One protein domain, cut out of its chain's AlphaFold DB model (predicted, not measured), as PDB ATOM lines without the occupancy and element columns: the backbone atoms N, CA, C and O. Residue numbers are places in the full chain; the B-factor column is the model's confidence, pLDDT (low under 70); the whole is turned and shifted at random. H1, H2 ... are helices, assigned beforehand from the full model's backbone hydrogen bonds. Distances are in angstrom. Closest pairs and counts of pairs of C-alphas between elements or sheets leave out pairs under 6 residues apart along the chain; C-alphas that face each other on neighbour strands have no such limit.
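AT A GLANCE: This is residues 244 to 327 of the 345 residues of an uncharacterized protein of Clostridium sp. CAG:914 (UniProt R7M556). Two long helices, H1 and H5, run side by side in opposite directions, and H2, half of the helical hairpin H2 and H3, packs across both. Tiny H4 lies at one end, before H5. The printed part has 84 residues with five named helices, H1 to H5, and no named strand: all helix, compact, radius of gyration of the C-alphas 12.5 A, spans 40 by 23 by 18 A.

HOW THE PARTS SIT: H1, residues 244 to 266, touches H5, residues 308 to 326, opposite ways at a shallow tilt of 22 degrees, with residues 252 to 260 and 317 to 325 alone; the closest C-alphas, of Ile 256 and Ile 321, are 6.6 A apart. H2, residues 275 to 286, and H3, residues 289 to 294, form a hairpin. H4, residues 302 to 305, touches no helix. In H1, H2 and H5 every O i to N i+4 pair is within hydrogen-bond range; in H3 0 of 2, with 2 of 3 O i to N i+3 pairs.

IN THESE COORDINATES: H1 spans 32.5 A from C-alpha 244 at (98.684, 148.990, 125.676); H5 spans 27.1 A to C-alpha 326 at (100.671, 159.115, 139.202).

THE WHOLE: The printed part has no cut and no long link. Residues 245 to 251, 297 to 306 and 326 to 327 have pLDDT under 70.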
ATOM      1  N   PHE A 244      97.927 147.771 125.388       74.69
ATOM      2  CA  PHE A 244      98.684 148.990 125.676       74.69
ATOM      3  C   PHE A 244      98.774 149.271 127.178       74.69
ATOM      4  O   PHE A 244      99.870 149.490 127.695       74.69
ATOM      5  N   ASP A 245      97.649 149.196 127.890       66.62
ATOM      6  CA  ASP A 245      97.616 149.435 129.336       66.62
ATOM      7  C   ASP A 245      98.367 148.348 130.107       66.62
ATOM      8  O   ASP A 245      99.101 148.662 131.043       66.62
ATOM      9  N   LEU A 246      98.256 147.087 129.669       65.19
ATOM     10  CA  LEU A 246      99.002 145.962 130.238       65.19
ATOM     11  C   LEU A 246     100.514 146.152 130.070       65.19
ATOM     12  O   LEU A 246     101.233 146.131 131.062       65.19
ATOM     13  N   ARG A 247     100.992 146.455 128.854       68.00
ATOM     14  CA  ARG A 247     102.419 146.726 128.599       68.00
ATOM     15  C   ARG A 247     102.932 147.932 129.375       68.00
ATOM     16  O   ARG A 247     104.032 147.895 129.911       68.00
ATOM     17  N   ASN A 248     102.158 149.017 129.435       68.00
ATOM     18  CA  ASN A 248     102.550 150.189 130.216       68.00
ATOM     19  C   ASN A 248     102.597 149.880 131.710       68.00
ATOM     20  O   ASN A 248     103.414 150.464 132.417       68.00
ATOM     21  N   ARG A 249     101.730 148.989 132.201       67.50
ATOM     22  CA  ARG A 249     101.751 148.538 133.590       67.50
ATOM     23  C   ARG A 249     102.973 147.665 133.870       67.50
ATOM     24  O   ARG A 249     103.685 147.981 134.810       67.50
ATOM     25  N   GLU A 250     103.252 146.660 133.044       68.06
ATOM     26  CA  GLU A 250     104.450 145.808 133.154       68.06
ATOM     27  C   GLU A 250     105.736 146.644 133.119       68.06
ATOM     28  O   GLU A 250     106.529 146.591 134.053       68.06
ATOM     29  N   LEU A 251     105.878 147.537 132.132       69.50
ATOM     30  CA  LEU A 251     107.023 148.449 132.057       69.50
ATOM     31  C   LEU A 251     107.135 149.323 133.310       69.50
ATOM     32  O   LEU A 251     108.230 149.509 133.829       69.50
ATOM     33  N   LYS A 252     106.025 149.866 133.824       74.88
ATOM     34  CA  LYS A 252     106.048 150.638 135.078       74.88
ATOM     35  C   LYS A 252     106.555 149.798 136.251       74.88
ATOM     36  O   LYS A 252     107.300 150.335 137.064       74.88
ATOM     37  N   ILE A 253     106.172 148.526 136.345       80.94
ATOM     38  CA  ILE A 253     106.657 147.610 137.385       80.94
ATOM     39  C   ILE A 253     108.164 147.373 137.232       80.94
ATOM     40  O   ILE A 253     108.895 147.614 138.192       80.94
ATOM     41  N   ASP A 254     108.640 147.046 136.029       80.19
ATOM     42  CA  ASP A 254     110.073 146.870 135.739       80.19
ATOM     43  C   ASP A 254     110.892 148.119 136.108       80.19
ATOM     44  O   ASP A 254     111.962 148.032 136.711       80.19
ATOM     45  N   TRP A 255     110.370 149.309 135.797       78.19
ATOM     46  CA  TRP A 255     111.009 150.580 136.137       78.19
ATOM     47  C   TRP A 255     111.062 150.842 137.639       78.19
ATOM     48  O   TRP A 255     112.063 151.361 138.136       78.19
ATOM     49  N   ILE A 256     109.993 150.513 138.366       85.62
ATOM     50  CA  ILE A 256     109.967 150.642 139.824       85.62
ATOM     51  C   ILE A 256     111.012 149.712 140.441       85.62
ATOM     52  O   ILE A 256     111.766 150.156 141.304       85.62
ATOM     53  N   ILE A 257     111.108 148.472 139.956       87.31
ATOM     54  CA  ILE A 257     112.122 147.504 140.391       87.31
ATOM     55  C   ILE A 257     113.523 148.057 140.122       87.31
ATOM     56  O   ILE A 257     114.310 148.184 141.057       87.31
ATOM     57  N   TYR A 258     113.812 148.489 138.891       85.94
ATOM     58  CA  TYR A 258     115.108 149.070 138.536       85.94
ATOM     59  C   TYR A 258     115.480 150.265 139.426       85.94
ATOM     60  O   TYR A 258     116.603 150.345 139.919       85.94
ATOM     61  N   TYR A 259     114.537 151.183 139.665       88.75
ATOM     62  CA  TYR A 259     114.760 152.335 140.536       88.75
ATOM     63  C   TYR A 259     115.103 151.912 141.968       88.75
ATOM     64  O   TYR A 259     116.038 152.462 142.545       88.75
ATOM     65  N   ILE A 260     114.383 150.937 142.534       89.56
ATOM     66  CA  ILE A 260     114.669 150.411 143.877       89.56
ATOM     67  C   ILE A 260     116.080 149.820 143.912       89.56
ATOM     68  O   ILE A 260     116.868 150.174 144.784       89.56
ATOM     69  N   GLN A 261     116.423 148.977 142.940       89.25
ATOM     70  CA  GLN A 261     117.723 148.309 142.872       89.25
ATOM     71  C   GLN A 261     118.886 149.296 142.730       89.25
ATOM     72  O   GLN A 261     119.873 149.204 143.460       89.25
ATOM     73  N   ASP A 262     118.766 150.273 141.828       89.31
ATOM     74  CA  ASP A 262     119.769 151.323 141.637       89.31
ATOM     75  C   ASP A 262     119.915 152.204 142.889       89.31
ATOM     76  O   ASP A 262     121.031 152.513 143.309       89.31
ATOM     77  N   TYR A 263     118.798 152.568 143.528       90.69
ATOM     78  CA  TYR A 263     118.805 153.388 144.736       90.69
ATOM     79  C   TYR A 263     119.451 152.658 145.921       90.69
ATOM     80  O   TYR A 263     120.284 153.236 146.615       90.69
ATOM     81  N   VAL A 264     119.116 151.382 146.131       88.75
ATOM     82  CA  VAL A 264     119.715 150.548 147.186       88.75
ATOM     83  C   VAL A 264     121.209 150.376 146.949       88.75
ATOM     84  O   VAL A 264     121.994 150.586 147.866       88.75
ATOM     85  N   LYS A 265     121.622 150.102 145.708       87.75
ATOM     86  CA  LYS A 265     123.038 149.986 145.339       87.75
ATOM     87  C   LYS A 265     123.827 151.275 145.591       87.75
ATOM     88  O   LYS A 265     124.963 151.226 146.044       87.75
ATOM     89  N   LYS A 266     123.243 152.445 145.310       88.56
ATOM     90  CA  LYS A 266     123.879 153.753 145.574       88.56
ATOM     91  C   LYS A 266     124.032 154.067 147.063       88.56
ATOM     92  O   LYS A 266     124.866 154.895 147.420       88.56
ATOM     93  N   HIS A 267     123.237 153.421 147.907       87.00
ATOM     94  CA  HIS A 267     123.184 153.632 149.349       87.00
ATOM     95  C   HIS A 267     123.446 152.327 150.115       87.00
ATOM     96  O   HIS A 267     122.894 152.122 151.192       87.00
ATOM     97  N   GLU A 268     124.279 151.440 149.561       83.69
ATOM     98  CA  GLU A 268     124.488 150.077 150.073       83.69
ATOM     99  C   GLU A 268     124.944 150.067 151.542       83.69
ATOM    100  O   GLU A 268     124.491 149.241 152.326       83.69
ATOM    101  N   GLU A 269     125.757 151.047 151.955       82.44
ATOM    102  CA  GLU A 269     126.215 151.197 153.346       82.44
ATOM    103  C   GLU A 269     125.101 151.601 154.330       82.44
ATOM    104  O   GLU A 269     125.229 151.389 155.539       82.44
ATOM    105  N   ASP A 270     124.013 152.196 153.835       82.81
ATOM    106  CA  ASP A 270     122.888 152.664 154.646       82.81
ATOM    107  C   ASP A 270     121.730 151.643 154.695       82.81
ATOM    108  O   ASP A 270     120.819 151.824 155.504       82.81
ATOM    109  N   PHE A 271     121.762 150.563 153.898       78.31
ATOM    110  CA  PHE A 271     120.728 149.520 153.863       78.31
ATOM    111  C   PHE A 271     121.223 148.180 154.421       78.31
ATOM    112  O   PHE A 271     122.154 147.574 153.905       78.31
ATOM    113  N   ARG A 272     120.539 147.648 155.442       79.00
ATOM    114  CA  ARG A 272     120.841 146.309 155.992       79.00
ATOM    115  C   ARG A 272     120.175 145.156 155.242       79.00
ATOM    116  O   ARG A 272     120.504 143.999 155.497       79.00
ATOM    117  N   PHE A 273     119.216 145.457 154.373       76.06
ATOM    118  CA  PHE A 273     118.373 144.463 153.721       76.06
ATOM    119  C   PHE A 273     118.615 144.439 152.210       76.06
ATOM    120  O   PHE A 273     118.740 145.505 151.606       76.06
ATOM    121  N   PRO A 274     118.621 143.243 151.596       80.75
ATOM    122  CA  PRO A 274     118.517 143.083 150.153       80.75
ATOM    123  C   PRO A 274     117.367 143.877 149.516       80.75
ATOM    124  O   PRO A 274     116.332 144.136 150.132       80.75
ATOM    125  N   ASP A 275     117.529 144.201 148.239       83.38
ATOM    126  CA  ASP A 275     116.536 144.873 147.399       83.38
ATOM    127  C   ASP A 275     115.182 144.142 147.357       83.38
ATOM    128  O   ASP A 275     114.146 144.795 147.480       83.38
ATOM    129  N   CYS A 276     115.163 142.806 147.284       82.31
ATOM    130  CA  CYS A 276     113.933 141.999 147.246       82.31
ATOM    131  C   CYS A 276     112.998 142.229 148.448       82.31
ATOM    132  O   CYS A 276     111.778 142.129 148.342       82.31
ATOM    133  N   PHE A 277     113.558 142.603 149.592       84.25
ATOM    134  CA  PHE A 277     112.811 142.919 150.801       84.25
ATOM    135  C   PHE A 277     112.275 144.349 150.829       84.25
ATOM    136  O   PHE A 277     111.200 144.633 151.362       84.25
ATOM    137  N   ILE A 278     113.028 145.266 150.235       86.31
ATOM    138  CA  ILE A 278     112.612 146.654 150.052       86.31
ATOM    139  C   ILE A 278     111.470 146.715 149.028       86.31
ATOM    140  O   ILE A 278     110.533 147.495 149.205       86.31
ATOM    141  N   ILE A 279     111.502 145.844 148.012       88.38
ATOM    142  CA  ILE A 279     110.411 145.648 147.052       88.38
ATOM    143  C   ILE A 279     109.125 145.222 147.775       88.38
ATOM    144  O   ILE A 279     108.096 145.854 147.543       88.38
ATOM    145  N   ASP A 280     109.175 144.252 148.698       84.38
ATOM    146  CA  ASP A 280     107.992 143.829 149.471       84.38
ATOM    147  C   ASP A 280     107.395 144.979 150.299       84.38
ATOM    148  O   ASP A 280     106.193 145.263 150.254       84.38
ATOM    149  N   TYR A 281     108.256 145.727 150.996       84.94
ATOM    150  CA  TYR A 281     107.836 146.881 151.790       84.94
ATOM    151  C   TYR A 281     107.150 147.951 150.935       84.94
ATOM    152  O   TYR A 281     106.116 148.503 151.324       84.94
ATOM    153  N   ILE A 282     107.702 148.254 149.760       87.50
ATOM    154  CA  ILE A 282     107.122 149.223 148.827       87.50
ATOM    155  C   ILE A 282     105.808 148.691 148.241       87.50
ATOM    156  O   ILE A 282     104.834 149.446 148.178       87.50
ATOM    157  N   ALA A 283     105.749 147.406 147.878       86.69
ATOM    158  CA  ALA A 283     104.546 146.743 147.376       86.69
ATOM    159  C   ALA A 283     103.387 146.858 148.376       86.69
ATOM    160  O   ALA A 283     102.277 147.248 148.000       86.69
ATOM    161  N   ALA A 284     103.658 146.603 149.661       83.62
ATOM    162  CA  ALA A 284     102.687 146.723 150.743       83.62
ATOM    163  C   ALA A 284     102.262 148.182 151.002       83.62
ATOM    164  O   ALA A 284     101.071 148.468 151.111       83.62
ATOM    165  N   ASN A 285     103.211 149.125 151.058       86.31
ATOM    166  CA  ASN A 285     102.927 150.534 151.375       86.31
ATOM    167  C   ASN A 285     102.232 151.305 150.243       86.31
ATOM    168  O   ASN A 285     101.591 152.332 150.495       86.31
ATOM    169  N   LEU A 286     102.394 150.863 148.995       84.50
ATOM    170  CA  LEU A 286     101.784 151.490 147.819       84.50
ATOM    171  C   LEU A 286     100.623 150.684 147.230       84.50
ATOM    172  O   LEU A 286      99.986 151.165 146.297       84.50
ATOM    173  N   ASN A 287     100.322 149.509 147.793       82.00
ATOM    174  CA  ASN A 287      99.284 148.590 147.327       82.00
ATOM    175  C   ASN A 287      99.459 148.187 145.849       82.00
ATOM    176  O   ASN A 287      98.533 148.298 145.045       82.00
ATOM    177  N   ILE A 288     100.670 147.743 145.497       80.75
ATOM    178  CA  ILE A 288     101.044 147.311 144.142       80.75
ATOM    179  C   ILE A 288     101.318 145.803 144.188       80.75
ATOM    180  O   ILE A 288     102.453 145.398 144.446       80.75
ATOM    181  N   PRO A 289     100.294 144.953 144.005       78.44
ATOM    182  CA  PRO A 289     100.437 143.509 144.181       78.44
ATOM    183  C   PRO A 289     101.401 142.883 143.169       78.44
ATOM    184  O   PRO A 289     102.047 141.898 143.500       78.44
ATOM    185  N   GLU A 290     101.562 143.482 141.986       79.00
ATOM    186  CA  GLU A 290     102.471 142.989 140.942       79.00
ATOM    187  C   GLU A 290     103.948 142.994 141.374       79.00
ATOM    188  O   GLU A 290     104.725 142.164 140.920       79.00
ATOM    189  N   LEU A 291     104.353 143.883 142.293       82.62
ATOM    190  CA  LEU A 291     105.727 143.899 142.812       82.62
ATOM    191  C   LEU A 291     106.041 142.683 143.695       82.62
ATOM    192  O   LEU A 291     107.212 142.356 143.876       82.62
ATOM    193  N   LYS A 292     105.020 141.999 144.230       80.31
ATOM    194  CA  LYS A 292     105.217 140.846 145.116       80.31
ATOM    195  C   LYS A 292     105.837 139.645 144.410       80.31
ATOM    196  O   LYS A 292     106.471 138.833 145.067       80.31
ATOM    197  N   GLU A 293     105.705 139.549 143.090       81.19
ATOM    198  CA  GLU A 293     106.348 138.491 142.297       81.19
ATOM    199  C   GLU A 293     107.885 138.588 142.318       81.19
ATOM    200  O   GLU A 293     108.575 137.603 142.069       81.19
ATOM    201  N   TYR A 294     108.418 139.765 142.661       80.50
ATOM    202  CA  TYR A 294     109.849 140.079 142.722       80.50
ATOM    203  C   TYR A 294     110.343 140.281 144.162       80.50
ATOM    204  O   TYR A 294     111.502 140.636 144.390       80.50
ATOM    205  N   ALA A 295     109.450 140.085 145.130       80.00
ATOM    206  CA  ALA A 295     109.728 140.198 146.545       80.00
ATOM    207  C   ALA A 295     110.111 138.839 147.141       80.00
ATOM    208  O   ALA A 295     109.661 137.789 146.686       80.00
ATOM    209  N   SER A 296     110.902 138.869 148.210       77.12
ATOM    210  CA  SER A 296     111.013 137.729 149.122       77.12
ATOM    211  C   SER A 296     110.096 137.975 150.313       77.12
ATOM    212  O   SER A 296     110.176 139.052 150.904       77.12
ATOM    213  N   ASP A 297     109.280 136.983 150.685       64.06
ATOM    214  CA  ASP A 297     108.426 137.049 151.877       64.06
ATOM    215  C   ASP A 297     109.283 137.400 153.104       64.06
ATOM    216  O   ASP A 297     110.089 136.589 153.571       64.06
ATOM    217  N   MET A 298     109.135 138.623 153.620       62.81
ATOM    218  CA  MET A 298     109.724 139.021 154.893       62.81
ATOM    219  C   MET A 298     108.637 139.142 155.946       62.81
ATOM    220  O   MET A 298     107.540 139.642 155.699       62.81
ATOM    221  N   ASP A 299     108.980 138.773 157.172       63.09
ATOM    222  CA  ASP A 299     108.203 139.179 158.324       63.09
ATOM    223  C   ASP A 299     108.240 140.715 158.479       63.09
ATOM    224  O   ASP A 299     109.252 141.298 158.879       63.09
ATOM    225  N   MET A 300     107.126 141.391 158.168       59.47
ATOM    226  CA  MET A 300     106.968 142.843 158.348       59.47
ATOM    227  C   MET A 300     107.210 143.302 159.796       59.47
ATOM    228  O   MET A 300     107.395 144.497 160.044       59.47
ATOM    229  N   GLU A 301     107.229 142.384 160.763       57.75
ATOM    230  CA  GLU A 301     107.601 142.665 162.144       57.75
ATOM    231  C   GLU A 301     109.090 143.037 162.298       57.75
ATOM    232  O   GLU A 301     109.415 143.897 163.118       57.75
ATOM    233  N   TYR A 302     109.978 142.522 161.438       58.69
ATOM    234  CA  TYR A 302     111.406 142.879 161.407       58.69
ATOM    235  C   TYR A 302     111.670 144.275 160.816       58.69
ATOM    236  O   TYR A 302     112.580 144.980 161.261       58.69
ATOM    237  N   MET A 303     110.819 144.738 159.892       59.66
ATOM    238  CA  MET A 303     110.863 146.106 159.348       59.66
ATOM    239  C   MET A 303     110.414 147.175 160.362       59.66
ATOM    240  O   MET A 303     110.632 148.366 160.149       59.66
ATOM    241  N   LYS A 304     109.829 146.794 161.506       59.25
ATOM    242  CA  LYS A 304     109.510 147.747 162.587       59.25
ATOM    243  C   LYS A 304     110.761 148.252 163.324       59.25
ATOM    244  O   LYS A 304     110.662 149.205 164.092       59.25
ATOM    245  N   ILE A 305     111.932 147.655 163.075       66.75
ATOM    246  CA  ILE A 305     113.230 148.021 163.671       66.75
ATOM    247  C   ILE A 305     114.142 148.682 162.615       66.75
ATOM    248  O   ILE A 305     115.353 148.442 162.559       66.75
ATOM    249  N   LEU A 306     113.567 149.502 161.733       68.44
ATOM    250  CA  LEU A 306     114.339 150.341 160.815       68.44
ATOM    251  C   LEU A 306     115.063 151.438 161.593       68.44
ATOM    252  O   LEU A 306     114.494 152.072 162.486       68.44
ATOM    253  N   ASN A 307     116.324 151.686 161.247       75.69
ATOM    254  CA  ASN A 307     117.017 152.849 161.778       75.69
ATOM    255  C   ASN A 307     116.489 154.129 161.089       75.69
ATOM    256  O   ASN A 307     115.872 154.087 160.021       75.69
ATOM    257  N   ILE A 308     116.727 155.294 161.701       77.56
ATOM    258  CA  ILE A 308     116.214 156.584 161.197       77.56
ATOM    259  C   ILE A 308     116.695 156.873 159.762       77.56
ATOM    260  O   ILE A 308     115.965 157.486 158.983       77.56
ATOM    261  N   LYS A 309     117.902 156.429 159.389       80.69
ATOM    262  CA  LYS A 309     118.452 156.638 158.043       80.69
ATOM    263  C   LYS A 309     117.741 155.784 156.993       80.69
ATOM    264  O   LYS A 309     117.301 156.327 155.984       80.69
ATOM    265  N   GLU A 310     117.561 154.492 157.252       79.00
ATOM    266  CA  GLU A 310     116.834 153.564 156.376       79.00
ATOM    267  C   GLU A 310     115.398 154.043 156.157       79.00
ATOM    268  O   GLU A 310     114.913 154.080 155.027       79.00
ATOM    269  N   LEU A 311     114.735 154.503 157.224       82.06
ATOM    270  CA  LEU A 311     113.387 155.057 157.141       82.06
ATOM    271  C   LEU A 311     113.330 156.308 156.246       82.06
ATOM    272  O   LEU A 311     112.391 156.474 155.467       82.06
ATOM    273  N   ASN A 312     114.341 157.179 156.312       85.12
ATOM    274  CA  ASN A 312     114.428 158.350 155.438       85.12
ATOM    275  C   ASN A 312     114.596 157.953 153.965       85.12
ATOM    276  O   ASN A 312     113.892 158.494 153.109       85.12
ATOM    277  N   HIS A 313     115.463 156.986 153.666       87.88
ATOM    278  CA  HIS A 313     115.650 156.484 152.304       87.88
ATOM    279  C   HIS A 313     114.388 155.803 151.751       87.88
ATOM    280  O   HIS A 313     113.973 156.096 150.628       87.88
ATOM    281  N   LEU A 314     113.713 154.975 152.554       86.88
ATOM    282  CA  LEU A 314     112.438 154.352 152.179       86.88
ATOM    283  C   LEU A 314     111.357 155.400 151.893       86.88
ATOM    284  O   LEU A 314     110.650 155.303 150.891       86.88
ATOM    285  N   ASN A 315     111.268 156.457 152.704       86.75
ATOM    286  CA  ASN A 315     110.335 157.559 152.466       86.75
ATOM    287  C   ASN A 315     110.631 158.320 151.161       86.75
ATOM    288  O   ASN A 315     109.698 158.714 150.452       86.75
ATOM    289  N   ILE A 316     111.909 158.511 150.814       88.12
ATOM    290  CA  ILE A 316     112.318 159.112 149.534       88.12
ATOM    291  C   ILE A 316     111.886 158.221 148.365       88.12
ATOM    292  O   ILE A 316     111.287 158.725 147.407       88.12
ATOM    293  N   MET A 317     112.122 156.910 148.458       88.94
ATOM    294  CA  MET A 317     111.707 155.957 147.428       88.94
ATOM    295  C   MET A 317     110.184 155.922 147.275       88.94
ATOM    296  O   MET A 317     109.689 156.102 146.166       88.94
ATOM    297  N   LEU A 318     109.419 155.821 148.369       89.19
ATOM    298  CA  LEU A 318     107.949 155.845 148.340       89.19
ATOM    299  C   LEU A 318     107.405 157.116 147.678       89.19
ATOM    300  O   LEU A 318     106.491 157.052 146.854       89.19
ATOM    301  N   LYS A 319     107.968 158.285 148.004       87.44
ATOM    302  CA  LYS A 319     107.562 159.560 147.395       87.44
ATOM    303  C   LYS A 319     107.860 159.592 145.896       87.44
ATOM    304  O   LYS A 319     107.047 160.104 145.128       87.44
ATOM    305  N   THR A 320     109.009 159.069 145.484       83.19
ATOM    306  CA  THR A 320     109.437 159.049 144.081       83.19
ATOM    307  C   THR A 320     108.603 158.062 143.271       83.19
ATOM    308  O   THR A 320     108.060 158.427 142.232       83.19
ATOM    309  N   ILE A 321     108.378 156.862 143.797       84.69
ATOM    310  CA  ILE A 321     107.568 155.825 143.154       84.69
ATOM    311  C   ILE A 321     106.099 156.255 143.057       84.69
ATOM    312  O   ILE A 321     105.488 156.090 142.006       84.69
ATOM    313  N   ARG A 322     105.538 156.933 144.069       82.25
ATOM    314  CA  ARG A 322     104.200 157.551 143.955       82.25
ATOM    315  C   ARG A 322     104.107 158.552 142.803       82.25
ATOM    316  O   ARG A 322     103.074 158.617 142.142       82.25
ATOM    317  N   LYS A 323     105.169 159.318 142.529       77.62
ATOM    318  CA  LYS A 323     105.208 160.201 141.353       77.62
ATOM    319  C   LYS A 323     105.260 159.404 140.048       77.62
ATOM    320  O   LYS A 323     104.558 159.783 139.120       77.62
ATOM    321  N   ILE A 324     106.033 158.316 139.992       72.38
ATOM    322  CA  ILE A 324     106.118 157.419 138.821       72.38
ATOM    323  C   ILE A 324     104.749 156.795 138.507       72.38
ATOM    324  O   ILE A 324     104.354 156.693 137.348       72.38
ATOM    325  N   ILE A 325     103.995 156.416 139.537       72.38
ATOM    326  CA  ILE A 325     102.659 155.829 139.382       72.38
ATOM    327  C   ILE A 325     101.656 156.871 138.876       72.38
ATOM    328  O   ILE A 325     100.897 156.585 137.948       72.38
ATOM    329  N   ASN A 326     101.673 158.076 139.458       68.62
ATOM    330  CA  ASN A 326     100.671 159.115 139.202       68.62
ATOM    331  C   ASN A 326     100.922 159.924 137.921       68.62
ATOM    332  O   ASN A 326      99.970 160.349 137.270       68.62
ATOM    333  N   ASN A 327     102.180 160.142 137.534       58.50
ATOM    334  CA  ASN A 327     102.517 160.839 136.300       58.50
ATOM    335  C   ASN A 327     102.766 159.796 135.203       58.50
ATOM    336  O   ASN A 327     103.779 159.109 135.211       58.50
TER     337      ASN A 327